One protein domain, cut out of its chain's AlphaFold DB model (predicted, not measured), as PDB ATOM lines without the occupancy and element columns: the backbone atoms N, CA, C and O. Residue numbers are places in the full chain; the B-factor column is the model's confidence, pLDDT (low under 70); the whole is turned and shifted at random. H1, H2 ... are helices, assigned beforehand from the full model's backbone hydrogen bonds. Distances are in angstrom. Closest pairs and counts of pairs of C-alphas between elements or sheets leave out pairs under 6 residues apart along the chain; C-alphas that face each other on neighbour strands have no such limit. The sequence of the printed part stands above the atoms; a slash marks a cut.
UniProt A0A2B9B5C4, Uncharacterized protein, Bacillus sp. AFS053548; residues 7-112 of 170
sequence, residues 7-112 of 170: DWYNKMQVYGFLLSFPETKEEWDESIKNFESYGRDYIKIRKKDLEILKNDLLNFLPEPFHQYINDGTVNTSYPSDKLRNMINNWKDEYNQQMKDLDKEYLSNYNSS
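AT A GLANCE: This is residues 7 to 112 of the 170 residues of an uncharacterized protein of Bacillus sp. AFS053548 (UniProt A0A2B9B5C4). The long helix H6 packs by residues 87 to 94 on H1, at the side of a body of shorter helices, and sticks out beyond it as an arm with residues 99 to 112. In the middle of that body the kinked H3 has H1, H2, H4 and H5 packed on it. The printed part has 106 residues with six named helices, H1 to H6 in order, and no named strand: all helix. It is loose, with a radius of gyration of the C-alphas of 16.2 A, and elongated, spanning 53 by 30 by 25 A.

HOW THE PARTS SIT: H6, residues 81 to 112, touches H1, residues 7 to 19, at a steep tilt of 41 degrees, opposite ways; the closest C-alphas, of Tyr 15 and Lys 91, are 6.9 A apart. H3, residues 42 to 60, is the hub. It touches H1, closest at the C-alphas of Val 14 and Leu 57, 6.1 A. H2, residues 25 to 37, touches H3 at a steep tilt of 59 degrees, closest at the C-alphas of Ile 32 and Tyr 42, 5.7 A. H3 and H4, residues 63 to 70, touch as a helical hairpin, closest at the C-alphas of Leu 58 and His 66, 6.2 A. H5, residues 73 to 76, touches H3, closest at the C-alphas of Ile 43 and Thr 76, 5.6 A. H3 and H6 are apart. Every O i to N i+4 pair is within hydrogen-bond range in H1, H2 and H6, against 13 of 15 in H3 and 2 of 4 in H4; H5 is too short for such a pair.

IN THESE COORDINATES: H6 is 46.5 A long and ends at C-alpha 112 (223.823, -60.207, 298.267). H3, 24.7 A, has a kink of 62 degrees near residue 53. H1 begins at C-alpha 7 (209.260, -65.695, 278.407).

THE WHOLE: The C-alphas farthest apart, of Gly 39 and Ser 111, are 53.5 A apart. The printed part has no cut, its five links are tight, and no printed residue is under 70 in pLDDT.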
ATOM      1  N   ASP A   7     209.649 -64.310 278.698       92.50
ATOM      2  CA  ASP A   7     209.260 -65.695 278.407       92.50
ATOM      3  C   ASP A   7     208.606 -66.370 279.616       92.50
ATOM      4  O   ASP A   7     207.603 -67.063 279.459       92.50
ATOM      5  N   TRP A   8     209.123 -66.129 280.828       93.50
ATOM      6  CA  TRP A   8     208.492 -66.599 282.064       93.50
ATOM      7  C   TRP A   8     207.102 -66.004 282.249       93.50
ATOM      8  O   TRP A   8     206.160 -66.736 282.544       93.50
ATOM      9  N   TYR A   9     206.957 -64.699 282.019       92.75
ATOM     10  CA  TYR A   9     205.662 -64.031 282.076       92.75
ATOM     11  C   TYR A   9     204.673 -64.611 281.054       92.75
ATOM     12  O   TYR A   9     203.547 -64.943 281.416       92.75
ATOM     13  N   ASN A  10     205.086 -64.810 279.800       94.69
ATOM     14  CA  ASN A  10     204.219 -65.392 278.775       94.69
ATOM     15  C   ASN A  10     203.836 -66.845 279.113       94.69
ATOM     16  O   ASN A  10     202.672 -67.228 278.986       94.69
ATOM     17  N   LYS A  11     204.780 -67.645 279.622       95.38
ATOM     18  CA  LYS A  11     204.501 -69.009 280.095       95.38
ATOM     19  C   LYS A  11     203.535 -69.012 281.286       95.38
ATOM     20  O   LYS A  11     202.665 -69.878 281.360       95.38
ATOM     21  N   MET A  12     203.631 -68.021 282.175       94.50
ATOM     22  CA  MET A  12     202.680 -67.813 283.269       94.50
ATOM     23  C   MET A  12     201.270 -67.503 282.752       94.50
ATOM     24  O   MET A  12     200.306 -68.009 283.320       94.50
ATOM     25  N   GLN A  13     201.120 -66.736 281.663       94.75
ATOM     26  CA  GLN A  13     199.804 -66.503 281.044       94.75
ATOM     27  C   GLN A  13     199.188 -67.811 280.525       94.75
ATOM     28  O   GLN A  13     198.005 -68.069 280.756       94.75
ATOM     29  N   VAL A  14     199.995 -68.678 279.903       96.12
ATOM     30  CA  VAL A  14     199.560 -70.028 279.497       96.12
ATOM     31  C   VAL A  14     199.140 -70.864 280.710       96.12
ATOM     32  O   VAL A  14     198.085 -71.499 280.684       96.12
ATOM     33  N   TYR A  15     199.908 -70.828 281.801       95.50
ATOM     34  CA  TYR A  15     199.530 -71.497 283.048       95.50
ATOM     35  C   TYR A  15     198.211 -70.961 283.619       95.50
ATOM     36  O   TYR A  15     197.323 -71.748 283.943       95.50
ATOM     37  N   GLY A  16     198.035 -69.638 283.672       93.69
ATOM     38  CA  GLY A  16     196.801 -68.992 284.127       93.69
ATOM     39  C   GLY A  16     195.583 -69.375 283.286       93.69
ATOM     40  O   GLY A  16     194.520 -69.684 283.825       93.69
ATOM     41  N   PHE A  17     195.749 -69.465 281.967       93.69
ATOM     42  CA  PHE A  17     194.714 -69.970 281.069       93.69
ATOM     43  C   PHE A  17     194.296 -71.406 281.426       93.69
ATOM     44  O   PHE A  17     193.101 -71.705 281.497       93.69
ATOM     45  N   LEU A  18     195.263 -72.276 281.731       92.31
ATOM     46  CA  LEU A  18     195.029 -73.675 282.109       92.31
ATOM     47  C   LEU A  18     194.586 -73.881 283.571       92.31
ATOM     48  O   LEU A  18     194.100 -74.959 283.913       92.31
ATOM     49  N   LEU A  19     194.713 -72.878 284.446       84.62
ATOM     50  CA  LEU A  19     194.193 -72.944 285.820       84.62
ATOM     51  C   LEU A  19     192.667 -72.994 285.857       84.62
ATOM     52  O   LEU A  19     192.095 -73.651 286.716       84.62
ATOM     53  N   SER A  20     192.020 -72.333 284.903       74.44
ATOM     54  CA  SER A  20     190.562 -72.200 284.823       74.44
ATOM     55  C   SER A  20     189.830 -73.452 284.305       74.44
ATOM     56  O   SER A  20     188.728 -73.343 283.768       74.44
ATOM     57  N   PHE A  21     190.448 -74.632 284.398       79.81
ATOM     58  CA  PHE A  21     189.833 -75.886 283.968       79.81
ATOM     59  C   PHE A  21     188.953 -76.467 285.073       79.81
ATOM     60  O   PHE A  21     189.429 -76.598 286.197       79.81
ATOM     61  N   PRO A  22     187.710 -76.867 284.754       86.44
ATOM     62  CA  PRO A  22     186.808 -77.457 285.736       86.44
ATOM     63  C   PRO A  22     187.354 -78.810 286.209       86.44
ATOM     64  O   PRO A  22     187.735 -79.651 285.381       86.44
ATOM     65  N   GLU A  23     187.379 -79.063 287.512       85.44
ATOM     66  CA  GLU A  23     187.740 -80.370 288.071       85.44
ATOM     67  C   GLU A  23     186.616 -81.381 287.833       85.44
ATOM     68  O   GLU A  23     186.881 -82.529 287.472       85.44
ATOM     69  N   THR A  24     185.368 -80.914 287.913       91.00
ATOM     70  CA  THR A  24     184.155 -81.729 287.782       91.00
ATOM     71  C   THR A  24     183.232 -81.248 286.662       91.00
ATOM     72  O   THR A  24     183.319 -80.116 286.177       91.00
ATOM     73  N   LYS A  25     182.335 -82.126 286.201       93.19
ATOM     74  CA  LYS A  25     181.343 -81.758 285.179       93.19
ATOM     75  C   LYS A  25     180.347 -80.738 285.737       93.19
ATOM     76  O   LYS A  25     179.915 -79.840 285.020       93.19
ATOM     77  N   GLU A  26     180.049 -80.850 287.022       94.62
ATOM     78  CA  GLU A  26     179.197 -79.952 287.784       94.62
ATOM     79  C   GLU A  26     179.761 -78.524 287.799       94.62
ATOM     80  O   GLU A  26     179.042 -77.599 287.430       94.62
ATOM     81  N   GLU A  27     181.051 -78.339 288.106       93.38
ATOM     82  CA  GLU A  27     181.724 -77.026 288.057       93.38
ATOM     83  C   GLU A  27     181.686 -76.387 286.664       93.38
ATOM     84  O   GLU A  27     181.533 -75.169 286.518       93.38
ATOM     85  N   TRP A  28     181.831 -77.204 285.618       93.12
ATOM     86  CA  TRP A  28     181.733 -76.734 284.239       93.12
ATOM     87  C   TRP A  28     180.326 -76.229 283.917       93.12
ATOM     88  O   TRP A  28     180.163 -75.135 283.373       93.12
ATOM     89  N   ASP A  29     179.308 -77.013 284.267       94.44
ATOM     90  CA  ASP A  29     177.914 -76.658 284.013       94.44
ATOM     91  C   ASP A  29     177.483 -75.448 284.864       94.44
ATOM     92  O   ASP A  29     176.723 -74.599 284.392       94.44
ATOM     93  N   GLU A  30     178.000 -75.319 286.089       94.44
ATOM     94  CA  GLU A  30     177.806 -74.143 286.942       94.44
ATOM     95  C   GLU A  30     178.471 -72.895 286.349       94.44
ATOM     96  O   GLU A  30     177.845 -71.837 286.285       94.44
ATOM     97  N   SER A  31     179.698 -73.017 285.834       91.69
ATOM     98  CA  SER A  31     180.394 -71.912 285.165       91.69
ATOM     99  C   SER A  31     179.592 -71.376 283.978       91.69
ATOM    100  O   SER A  31     179.439 -70.162 283.836       91.69
ATOM    101  N   ILE A  32     179.018 -72.263 283.160       93.69
ATOM    102  CA  ILE A  32     178.150 -71.867 282.041       93.69
ATOM    103  C   ILE A  32     176.925 -71.105 282.557       93.69
ATOM    104  O   ILE A  32     176.693 -69.970 282.136       93.69
ATOM    105  N   LYS A  33     176.189 -71.679 283.518       95.19
ATOM    106  CA  LYS A  33     174.980 -71.059 284.090       95.19
ATOM    107  C   LYS A  33     175.261 -69.695 284.717       95.19
ATOM    108  O   LYS A  33     174.483 -68.762 284.533       95.19
ATOM    109  N   ASN A  34     176.377 -69.562 285.431       94.44
ATOM    110  CA  ASN A  34     176.770 -68.311 286.070       94.44
ATOM    111  C   ASN A  34     176.980 -67.212 285.027       94.44
ATOM    112  O   ASN A  34     176.426 -66.124 285.167       94.44
ATOM    113  N   PHE A  35     177.700 -67.492 283.941       93.62
ATOM    114  CA  PHE A  35     177.899 -66.518 282.866       93.62
ATOM    115  C   PHE A  35     176.594 -66.172 282.140       93.62
ATOM    116  O   PHE A  35     176.324 -64.989 281.910       93.62
ATOM    117  N   GLU A  36     175.760 -67.172 281.854       94.50
ATOM    118  CA  GLU A  36     174.446 -66.974 281.238       94.50
ATOM    119  C   GLU A  36     173.539 -66.087 282.104       94.50
ATOM    120  O   GLU A  36     172.851 -65.215 281.570       94.50
ATOM    121  N   SER A  37     173.600 -66.218 283.435       96.38
ATOM    122  CA  SER A  37     172.831 -65.376 284.369       96.38
ATOM    123  C   SER A  37     173.194 -63.886 284.289       96.38
ATOM    124  O   SER A  37     172.346 -63.025 284.522       96.38
ATOM    125  N   TYR A  38     174.428 -63.570 283.877       94.88
ATOM    126  CA  TYR A  38     174.899 -62.206 283.617       94.88
ATOM    127  C   TYR A  38     174.728 -61.775 282.149       94.88
ATOM    128  O   TYR A  38     175.284 -60.752 281.740       94.88
ATOM    129  N   GLY A  39     174.005 -62.550 281.330       94.81
ATOM    130  CA  GLY A  39     173.824 -62.282 279.900       94.81
ATOM    131  C   GLY A  39     175.108 -62.445 279.079       94.81
ATOM    132  O   GLY A  39     175.259 -61.806 278.035       94.81
ATOM    133  N   ARG A  40     176.061 -63.255 279.555       95.00
ATOM    134  CA  ARG A  40     177.351 -63.502 278.896       95.00
ATOM    135  C   ARG A  40     177.412 -64.925 278.351       95.00
ATOM    136  O   ARG A  40     177.027 -65.874 279.016       95.00
ATOM    137  N   ASP A  41     177.969 -65.070 277.154       94.56
ATOM    138  CA  ASP A  41     178.223 -66.376 276.540       94.56
ATOM    139  C   ASP A  41     179.609 -66.878 276.964       94.56
ATOM    140  O   ASP A  41     180.640 -66.380 276.495       94.56
ATOM    141  N   TYR A  42     179.619 -67.856 277.874       92.00
ATOM    142  CA  TYR A  42     180.842 -68.461 278.398       92.00
ATOM    143  C   TYR A  42     181.720 -69.028 277.276       92.00
ATOM    144  O   TYR A  42     182.905 -68.711 277.191       92.00
ATOM    145  N   ILE A  43     181.140 -69.799 276.353       93.00
ATOM    146  CA  ILE A  43     181.881 -70.465 275.275       93.00
ATOM    147  C   ILE A  43     182.490 -69.444 274.316       93.00
ATOM    148  O   ILE A  43     183.640 -69.591 273.895       93.00
ATOM    149  N   LYS A  44     181.754 -68.381 273.985       94.69
ATOM    150  CA  LYS A  44     182.264 -67.296 273.140       94.69
ATOM    151  C   LYS A  44     183.443 -66.569 273.785       94.69
ATOM    152  O   LYS A  44     184.391 -66.229 273.079       94.69
ATOM    153  N   ILE A  45     183.405 -66.350 275.100       93.06
ATOM    154  CA  ILE A  45     184.525 -65.757 275.843       93.06
ATOM    155  C   ILE A  45     185.739 -66.689 275.794       93.06
ATOM    156  O   ILE A  45     186.806 -66.258 275.369       93.06
ATOM    157  N   ARG A  46     185.559 -67.985 276.082       92.75
ATOM    158  CA  ARG A  46     186.646 -68.981 276.027       92.75
ATOM    159  C   ARG A  46     187.299 -69.077 274.648       92.75
ATOM    160  O   ARG A  46     188.522 -69.158 274.566       92.75
ATOM    161  N   LYS A  47     186.512 -68.996 273.569       94.31
ATOM    162  CA  LYS A  47     187.035 -68.923 272.193       94.31
ATOM    163  C   LYS A  47     187.887 -67.678 271.966       94.31
ATOM    164  O   LYS A  47     188.940 -67.770 271.349       94.31
ATOM    165  N   LYS A  48     187.454 -66.518 272.466       95.12
ATOM    166  CA  LYS A  48     188.227 -65.275 272.350       95.12
ATOM    167  C   LYS A  48     189.554 -65.374 273.107       95.12
ATOM    168  O   LYS A  48     190.580 -64.994 272.554       95.12
ATOM    169  N   ASP A  49     189.533 -65.906 274.327       93.44
ATOM    170  CA  ASP A  49     190.742 -66.099 275.137       93.44
ATOM    171  C   ASP A  49     191.731 -67.046 274.442       93.44
ATOM    172  O   ASP A  49     192.932 -66.781 274.410       93.44
ATOM    173  N   LEU A  50     191.216 -68.119 273.830       95.25
ATOM    174  CA  LEU A  50     192.019 -69.054 273.049       95.25
ATOM    175  C   LEU A  50     192.687 -68.376 271.848       95.25
ATOM    176  O   LEU A  50     193.873 -68.587 271.630       95.25
ATOM    177  N   GLU A  51     191.966 -67.545 271.093       96.19
ATOM    178  CA  GLU A  51     192.548 -66.824 269.954       96.19
ATOM    179  C   GLU A  51     193.631 -65.827 270.387       96.19
ATOM    180  O   GLU A  51     194.667 -65.725 269.732       96.19
ATOM    181  N   ILE A  52     193.435 -65.134 271.516       95.44
ATOM    182  CA  ILE A  52     194.431 -64.201 272.072       95.44
ATOM    183  C   ILE A  52     195.726 -64.939 272.433       95.44
ATOM    184  O   ILE A  52     196.813 -64.452 272.130       95.44
ATOM    185  N   LEU A  53     195.614 -66.113 273.060       95.69
ATOM    186  CA  LEU A  53     196.759 -66.869 273.573       95.69
ATOM    187  C   LEU A  53     197.273 -67.950 272.619       95.69
ATOM    188  O   LEU A  53     198.220 -68.655 272.959       95.69
ATOM    189  N   LYS A  54     196.692 -68.098 271.425       96.31
ATOM    190  CA  LYS A  54     196.966 -69.218 270.513       96.31
ATOM    191  C   LYS A  54     198.453 -69.416 270.228       96.31
ATOM    192  O   LYS A  54     198.948 -70.537 270.302       96.31
ATOM    193  N   ASN A  55     199.163 -68.330 269.930       96.88
ATOM    194  CA  ASN A  55     200.588 -68.389 269.612       96.88
ATOM    195  C   ASN A  55     201.426 -68.810 270.824       96.88
ATOM    196  O   ASN A  55     202.299 -69.663 270.687       96.88
ATOM    197  N   ASP A  56     201.136 -68.264 272.008       97.12
ATOM    198  CA  ASP A  56     201.832 -68.646 273.239       97.12
ATOM    199  C   ASP A  56     201.518 -70.103 273.617       97.12
ATOM    200  O   ASP A  56     202.420 -70.855 273.982       97.12
ATOM    201  N   LEU A  57     200.269 -70.549 273.451       96.88
ATOM    202  CA  LEU A  57     199.866 -71.937 273.681       96.88
ATOM    203  C   LEU A  57     200.635 -72.905 272.775       96.88
ATOM    204  O   LEU A  57     201.175 -73.891 273.268       96.88
ATOM    205  N   LEU A  58     200.735 -72.617 271.474       97.50
ATOM    206  CA  LEU A  58     201.501 -73.444 270.532       97.50
ATOM    207  C   LEU A  58     203.009 -73.426 270.821       97.50
ATOM    208  O   LEU A  58     203.684 -74.426 270.589       97.50
ATOM    209  N   ASN A  59     203.529 -72.308 271.335       97.25
ATOM    210  CA  ASN A  59     204.944 -72.145 271.658       97.25
ATOM    211  C   ASN A  59     205.354 -72.859 272.959       97.25
ATOM    212  O   ASN A  59     206.435 -73.438 273.027       97.25
ATOM    213  N   PHE A  60     204.518 -72.810 274.002       97.31
ATOM    214  CA  PHE A  60     204.866 -73.317 275.338       97.31
ATOM    215  C   PHE A  60     204.290 -74.696 275.668       97.31
ATOM    216  O   PHE A  60     204.829 -75.371 276.554       97.31
ATOM    217  N   LEU A  61     203.207 -75.117 275.008       97.12
ATOM    218  CA  LEU A  61     202.633 -76.443 275.219       97.12
ATOM    219  C   LEU A  61     203.241 -77.470 274.251       97.12
ATOM    220  O   LEU A  61     203.433 -77.169 273.069       97.12
ATOM    221  N   PRO A  62     203.510 -78.701 274.726       96.75
ATOM    222  CA  PRO A  62     203.977 -79.796 273.883       96.75
ATOM    223  C   PRO A  62     203.061 -80.079 272.681       96.75
ATOM    224  O   PRO A  62     201.847 -79.895 272.754       96.75
ATOM    225  N   GLU A  63     203.632 -80.634 271.609       97.50
ATOM    226  CA  GLU A  63     202.928 -80.972 270.359       97.50
ATOM    227  C   GLU A  63     201.588 -81.721 270.546       97.50
ATOM    228  O   GLU A  63     200.618 -81.364 269.874       97.50
ATOM    229  N   PRO A  64     201.429 -82.675 271.494       96.62
ATOM    230  CA  PRO A  64     200.137 -83.327 271.726       96.62
ATOM    231  C   PRO A  64     198.965 -82.380 272.041       96.62
ATOM    232  O   PRO A  64     197.809 -82.767 271.857       96.62
ATOM    233  N   PHE A  65     199.224 -81.157 272.518       97.12
ATOM    234  CA  PHE A  65     198.191 -80.146 272.761       97.12
ATOM    235  C   PHE A  65     197.726 -79.441 271.484       97.12
ATOM    236  O   PHE A  65     196.616 -78.907 271.457       97.12
ATOM    237  N   HIS A  66     198.547 -79.423 270.429       97.00
ATOM    238  CA  HIS A  66     198.340 -78.580 269.248       97.00
ATOM    239  C   HIS A  66     197.032 -78.892 268.532       97.00
ATOM    240  O   HIS A  66     196.354 -77.970 268.090       97.00
ATOM    241  N   GLN A  67     196.623 -80.162 268.492       96.38
ATOM    242  CA  GLN A  67     195.315 -80.530 267.951       96.38
ATOM    243  C   GLN A  67     194.173 -79.863 268.738       96.38
ATOM    244  O   GLN A  67     193.327 -79.203 268.145       96.38
ATOM    245  N   TYR A  68     194.175 -79.951 270.072       96.06
ATOM    246  CA  TYR A  68     193.123 -79.347 270.900       96.06
ATOM    247  C   TYR A  68     193.083 -77.818 270.790       96.06
ATOM    248  O   TYR A  68     192.005 -77.226 270.856       96.06
ATOM    249  N   ILE A  69     194.250 -77.186 270.622       96.75
ATOM    250  CA  ILE A  69     194.383 -75.740 270.409       96.75
ATOM    251  C   ILE A  69     193.790 -75.348 269.052       96.75
ATOM    252  O   ILE A  69     192.982 -74.426 268.974       96.75
ATOM    253  N   ASN A  70     194.168 -76.052 267.984       96.12
ATOM    254  CA  ASN A  70     193.721 -75.742 266.626       96.12
ATOM    255  C   ASN A  70     192.229 -76.020 266.421       96.12
ATOM    256  O   ASN A  70     191.553 -75.231 265.762       96.12
ATOM    257  N   ASP A  71     191.712 -77.080 267.041       94.62
ATOM    258  CA  ASP A  71     190.301 -77.466 266.962       94.62
ATOM    259  C   ASP A  71     189.409 -76.646 267.916       94.62
ATOM    260  O   ASP A  71     188.192 -76.828 267.955       94.62
ATOM    261  N   GLY A  72     189.987 -75.760 268.733       92.31
ATOM    262  CA  GLY A  72     189.246 -74.926 269.685       92.31
ATOM    263  C   GLY A  72     188.861 -75.630 270.991       92.31
ATOM    264  O   GLY A  72     188.482 -74.987 271.962       92.31
ATOM    265  N   THR A  73     188.970 -76.954 271.026       92.88
ATOM    266  CA  THR A  73     188.449 -77.817 272.099       92.88
ATOM    267  C   THR A  73     189.221 -77.764 273.410       92.88
ATOM    268  O   THR A  73     188.723 -78.282 274.409       92.88
ATOM    269  N   VAL A  74     190.407 -77.141 273.438       93.12
ATOM    270  CA  VAL A  74     191.232 -77.085 274.649       93.12
ATOM    271  C   VAL A  74     190.444 -76.515 275.828       93.12
ATOM    272  O   VAL A  74     190.486 -77.111 276.890       93.12
ATOM    273  N   ASN A  75     189.661 -75.446 275.647       90.94
ATOM    274  CA  ASN A  75     188.982 -74.744 276.745       90.94
ATOM    275  C   ASN A  75     187.484 -74.452 276.511       90.94
ATOM    276  O   ASN A  75     186.878 -73.746 277.322       90.94
ATOM    277  N   THR A  76     186.896 -74.943 275.415       90.75
ATOM    278  CA  THR A  76     185.485 -74.698 275.043       90.75
ATOM    279  C   THR A  76     184.566 -75.891 275.297       90.75
ATOM    280  O   THR A  76     183.396 -75.865 274.922       90.75
ATOM    281  N   SER A  77     185.081 -76.962 275.887       90.56
ATOM    282  CA  SER A  77     184.315 -78.149 276.256       90.56
ATOM    283  C   SER A  77     184.849 -78.717 277.559       90.56
ATOM    284  O   SER A  77     186.019 -78.517 277.886       90.56
ATOM    285  N   TYR A  78     184.008 -79.471 278.268       92.06
ATOM    286  CA  TYR A  78     184.476 -80.264 279.398       92.06
ATOM    287  C   TYR A  78     185.598 -81.212 278.926       92.06
ATOM    288  O   TYR A  78     185.394 -81.925 277.935       92.06
ATOM    289  N   PRO A  79     186.787 -81.191 279.556       91.62
ATOM    290  CA  PRO A  79     187.951 -81.899 279.040       91.62
ATOM    291  C   PRO A  79     187.764 -83.416 279.141       91.62
ATOM    292  O   PRO A  79     187.196 -83.930 280.102       91.62
ATOM    293  N   SER A  80     188.305 -84.142 278.163       93.31
ATOM    294  CA  SER A  80     188.477 -85.591 278.285       93.31
ATOM    295  C   SER A  80     189.530 -85.920 279.346       93.31
ATOM    296  O   SER A  80     190.428 -85.114 279.599       93.31
ATOM    297  N   ASP A  81     189.496 -87.133 279.901       93.69
ATOM    298  CA  ASP A  81     190.509 -87.586 280.869       93.69
ATOM    299  C   ASP A  81     191.931 -87.490 280.302       93.69
ATOM    300  O   ASP A  81     192.871 -87.118 281.003       93.69
ATOM    301  N   LYS A  82     192.089 -87.754 278.998       94.75
ATOM    302  CA  LYS A  82     193.369 -87.597 278.300       94.75
ATOM    303  C   LYS A  82     193.858 -86.149 278.355       94.75
ATOM    304  O   LYS A  82     194.995 -85.917 278.756       94.75
ATOM    305  N   LEU A  83     193.017 -85.189 277.964       94.25
ATOM    306  CA  LEU A  83     193.378 -83.769 277.980       94.25
ATOM    307  C   LEU A  83     193.626 -83.280 279.413       94.25
ATOM    308  O   LEU A  83     194.606 -82.582 279.658       94.25
ATOM    309  N   ARG A  84     192.791 -83.702 280.369       93.38
ATOM    310  CA  ARG A  84     192.943 -83.389 281.794       93.38
ATOM    311  C   ARG A  84     194.295 -83.849 282.335       93.38
ATOM    312  O   ARG A  84     195.012 -83.052 282.934       93.38
ATOM    313  N   ASN A  85     194.673 -85.099 282.077       94.75
ATOM    314  CA  ASN A  85     195.956 -85.641 282.523       94.75
ATOM    315  C   ASN A  85     197.139 -84.910 281.881       94.75
ATOM    316  O   ASN A  85     198.111 -84.602 282.564       94.75
ATOM    317  N   MET A  86     197.045 -84.580 280.589       95.62
ATOM    318  CA  MET A  86     198.071 -83.784 279.911       95.62
ATOM    319  C   MET A  86     198.247 -82.409 280.572       95.62
ATOM    320  O   MET A  86     199.377 -82.010 280.852       95.62
ATOM    321  N   ILE A  87     197.145 -81.703 280.849       94.56
ATOM    322  CA  ILE A  87     197.160 -80.388 281.506       94.56
ATOM    323  C   ILE A  87     197.763 -80.481 282.905       94.56
ATOM    324  O   ILE A  87     198.626 -79.675 283.243       94.56
ATOM    325  N   ASN A  88     197.340 -81.460 283.706       94.38
ATOM    326  CA  ASN A  88     197.835 -81.628 285.072       94.38
ATOM    327  C   ASN A  88     199.339 -81.908 285.096       94.38
ATOM    328  O   ASN A  88     200.061 -81.215 285.805       94.38
ATOM    329  N   ASN A  89     199.827 -82.815 284.244       96.12
ATOM    330  CA  ASN A  89     201.261 -83.092 284.144       96.12
ATOM    331  C   ASN A  89     202.060 -81.831 283.780       96.12
ATOM    332  O   ASN A  89     203.064 -81.527 284.416       96.12
ATOM    333  N   TRP A  90     201.590 -81.057 282.796       96.94
ATOM    334  CA  TRP A  90     202.265 -79.815 282.409       96.94
ATOM    335  C   TRP A  90     202.231 -78.758 283.526       96.94
ATOM    336  O   TRP A  90     203.223 -78.064 283.750       96.94
ATOM    337  N   LYS A  91     201.115 -78.645 284.262       95.19
ATOM    338  CA  LYS A  91     200.994 -77.756 285.429       95.19
ATOM    339  C   LYS A  91     201.966 -78.153 286.538       95.19
ATOM    340  O   LYS A  91     202.591 -77.272 287.121       95.19
ATOM    341  N   ASP A  92     202.113 -79.444 286.809       96.25
ATOM    342  CA  ASP A  92     203.039 -79.951 287.825       96.25
ATOM    343  C   ASP A  92     204.495 -79.656 287.447       96.25
ATOM    344  O   ASP A  92     205.254 -79.138 288.271       96.25
ATOM    345  N   GLU A  93     204.866 -79.882 286.185       96.88
ATOM    346  CA  GLU A  93     206.183 -79.515 285.653       96.88
ATOM    347  C   GLU A  93     206.440 -78.006 285.757       96.88
ATOM    348  O   GLU A  93     207.494 -77.589 286.242       96.88
ATOM    349  N   TYR A  94     205.478 -77.173 285.347       96.06
ATOM    350  CA  TYR A  94     205.580 -75.717 285.462       96.06
ATOM    351  C   TYR A  94     205.750 -75.272 286.920       96.06
ATOM    352  O   TYR A  94     206.639 -74.476 287.225       96.06
ATOM    353  N   ASN A  95     204.941 -75.815 287.832       96.44
ATOM    354  CA  ASN A  95     205.003 -75.499 289.256       96.44
ATOM    355  C   ASN A  95     206.352 -75.883 289.865       96.44
ATOM    356  O   ASN A  95     206.877 -75.145 290.699       96.44
ATOM    357  N   GLN A  96     206.933 -77.011 289.449       97.62
ATOM    358  CA  GLN A  96     208.267 -77.400 289.891       97.62
ATOM    359  C   GLN A  96     209.332 -76.425 289.372       97.62
ATOM    360  O   GLN A  96     210.143 -75.939 290.159       97.62
ATOM    361  N   GLN A  97     209.280 -76.058 288.088       95.62
ATOM    362  CA  GLN A  97     210.218 -75.089 287.511       95.62
ATOM    363  C   GLN A  97     210.117 -73.713 288.191       95.62
ATOM    364  O   GLN A  97     211.143 -73.077 288.427       95.62
ATOM    365  N   MET A  98     208.907 -73.264 288.545       94.94
ATOM    366  CA  MET A  98     208.700 -72.025 289.303       94.94
ATOM    367  C   MET A  98     209.290 -72.103 290.712       94.94
ATOM    368  O   MET A  98     209.995 -71.188 291.121       94.94
ATOM    369  N   LYS A  99     209.075 -73.211 291.435       96.56
ATOM    370  CA  LYS A  99     209.679 -73.417 292.763       96.56
ATOM    371  C   LYS A  99     211.204 -73.375 292.710       96.56
ATOM    372  O   LYS A  99     211.831 -72.797 293.597       96.56
ATOM    373  N   ASP A 100     211.795 -73.986 291.687       96.19
ATOM    374  CA  ASP A 100     213.245 -73.998 291.507       96.19
ATOM    375  C   ASP A 100     213.776 -72.594 291.175       96.19
ATOM    376  O   ASP A 100     214.760 -72.159 291.779       96.19
ATOM    377  N   LEU A 101     213.077 -71.849 290.307       95.06
ATOM    378  CA  LEU A 101     213.386 -70.452 289.984       95.06
ATOM    379  C   LEU A 101     213.316 -69.552 291.226       95.06
ATOM    380  O   LEU A 101     214.245 -68.784 291.480       95.06
ATOM    381  N   ASP A 102     212.243 -69.662 292.011       94.25
ATOM    382  CA  ASP A 102     212.036 -68.868 293.225       94.25
ATOM    383  C   ASP A 102     213.109 -69.175 294.272       94.25
ATOM    384  O   ASP A 102     213.672 -68.268 294.888       94.25
ATOM    385  N   LYS A 103     213.452 -70.457 294.450       96.12
ATOM    386  CA  LYS A 103     214.516 -70.878 295.366       96.12
ATOM    387  C   LYS A 103     215.867 -70.297 294.960       96.12
ATOM    388  O   LYS A 103     216.612 -69.814 295.815       96.12
ATOM    389  N   GLU A 104     216.192 -70.346 293.674       95.56
ATOM    390  CA  GLU A 104     217.437 -69.802 293.138       95.56
ATOM    391  C   GLU A 104     217.491 -68.272 293.270       95.56
ATOM    392  O   GLU A 104     218.494 -67.729 293.748       95.56
ATOM    393  N   TYR A 105     216.399 -67.581 292.925       94.00
ATOM    394  CA  TYR A 105     216.250 -66.139 293.119       94.00
ATOM    395  C   TYR A 105     216.478 -65.751 294.582       94.00
ATOM    396  O   TYR A 105     217.354 -64.934 294.877       94.00
ATOM    397  N   LEU A 106     215.746 -66.380 295.506       93.50
ATOM    398  CA  LEU A 106     215.823 -66.087 296.936       93.50
ATOM    399  C   LEU A 106     217.206 -66.380 297.514       93.50
ATOM    400  O   LEU A 106     217.693 -65.607 298.337       93.50
ATOM    401  N   SER A 107     217.858 -67.467 297.093       95.50
ATOM    402  CA  SER A 107     219.225 -67.778 297.522       95.50
ATOM    403  C   SER A 107     220.192 -66.660 297.127       95.50
ATOM    404  O   SER A 107     220.955 -66.174 297.962       95.50
ATOM    405  N   ASN A 108     220.123 -66.211 295.872       93.75
ATOM    406  CA  ASN A 108     221.024 -65.189 295.343       93.75
ATOM    407  C   ASN A 108     220.732 -63.790 295.906       93.75
ATOM    408  O   ASN A 108     221.661 -63.031 296.208       93.75
ATOM    409  N   TYR A 109     219.454 -63.458 296.101       92.50
ATOM    410  CA  TYR A 109     219.053 -62.234 296.788       92.50
ATOM    411  C   TYR A 109     219.599 -62.224 298.219       92.50
ATOM    412  O   TYR A 109     220.329 -61.311 298.594       92.50
ATOM    413  N   ASN A 110     219.359 -63.282 299.000       94.31
ATOM    414  CA  ASN A 110     219.820 -63.347 300.388       94.31
ATOM    415  C   ASN A 110     221.345 -63.308 300.531       94.31
ATOM    416  O   ASN A 110     221.831 -62.723 301.494       94.31
ATOM    417  N   SER A 111     222.108 -63.872 299.587       95.31
ATOM    418  CA  SER A 111     223.577 -63.807 299.627       95.31
ATOM    419  C   SER A 111     224.152 -62.421 299.321       95.31
ATOM    420  O   SER A 111     225.330 -62.186 299.577       95.31
ATOM    421  N   SER A 112     223.358 -61.520 298.734       93.38
ATOM    422  CA  SER A 112     223.823 -60.207 298.267       93.38
ATOM    423  C   SER A 112     223.062 -59.018 298.856       93.38
ATOM    424  O   SER A 112     223.513 -57.887 298.692       93.38
TER     425      SER A 112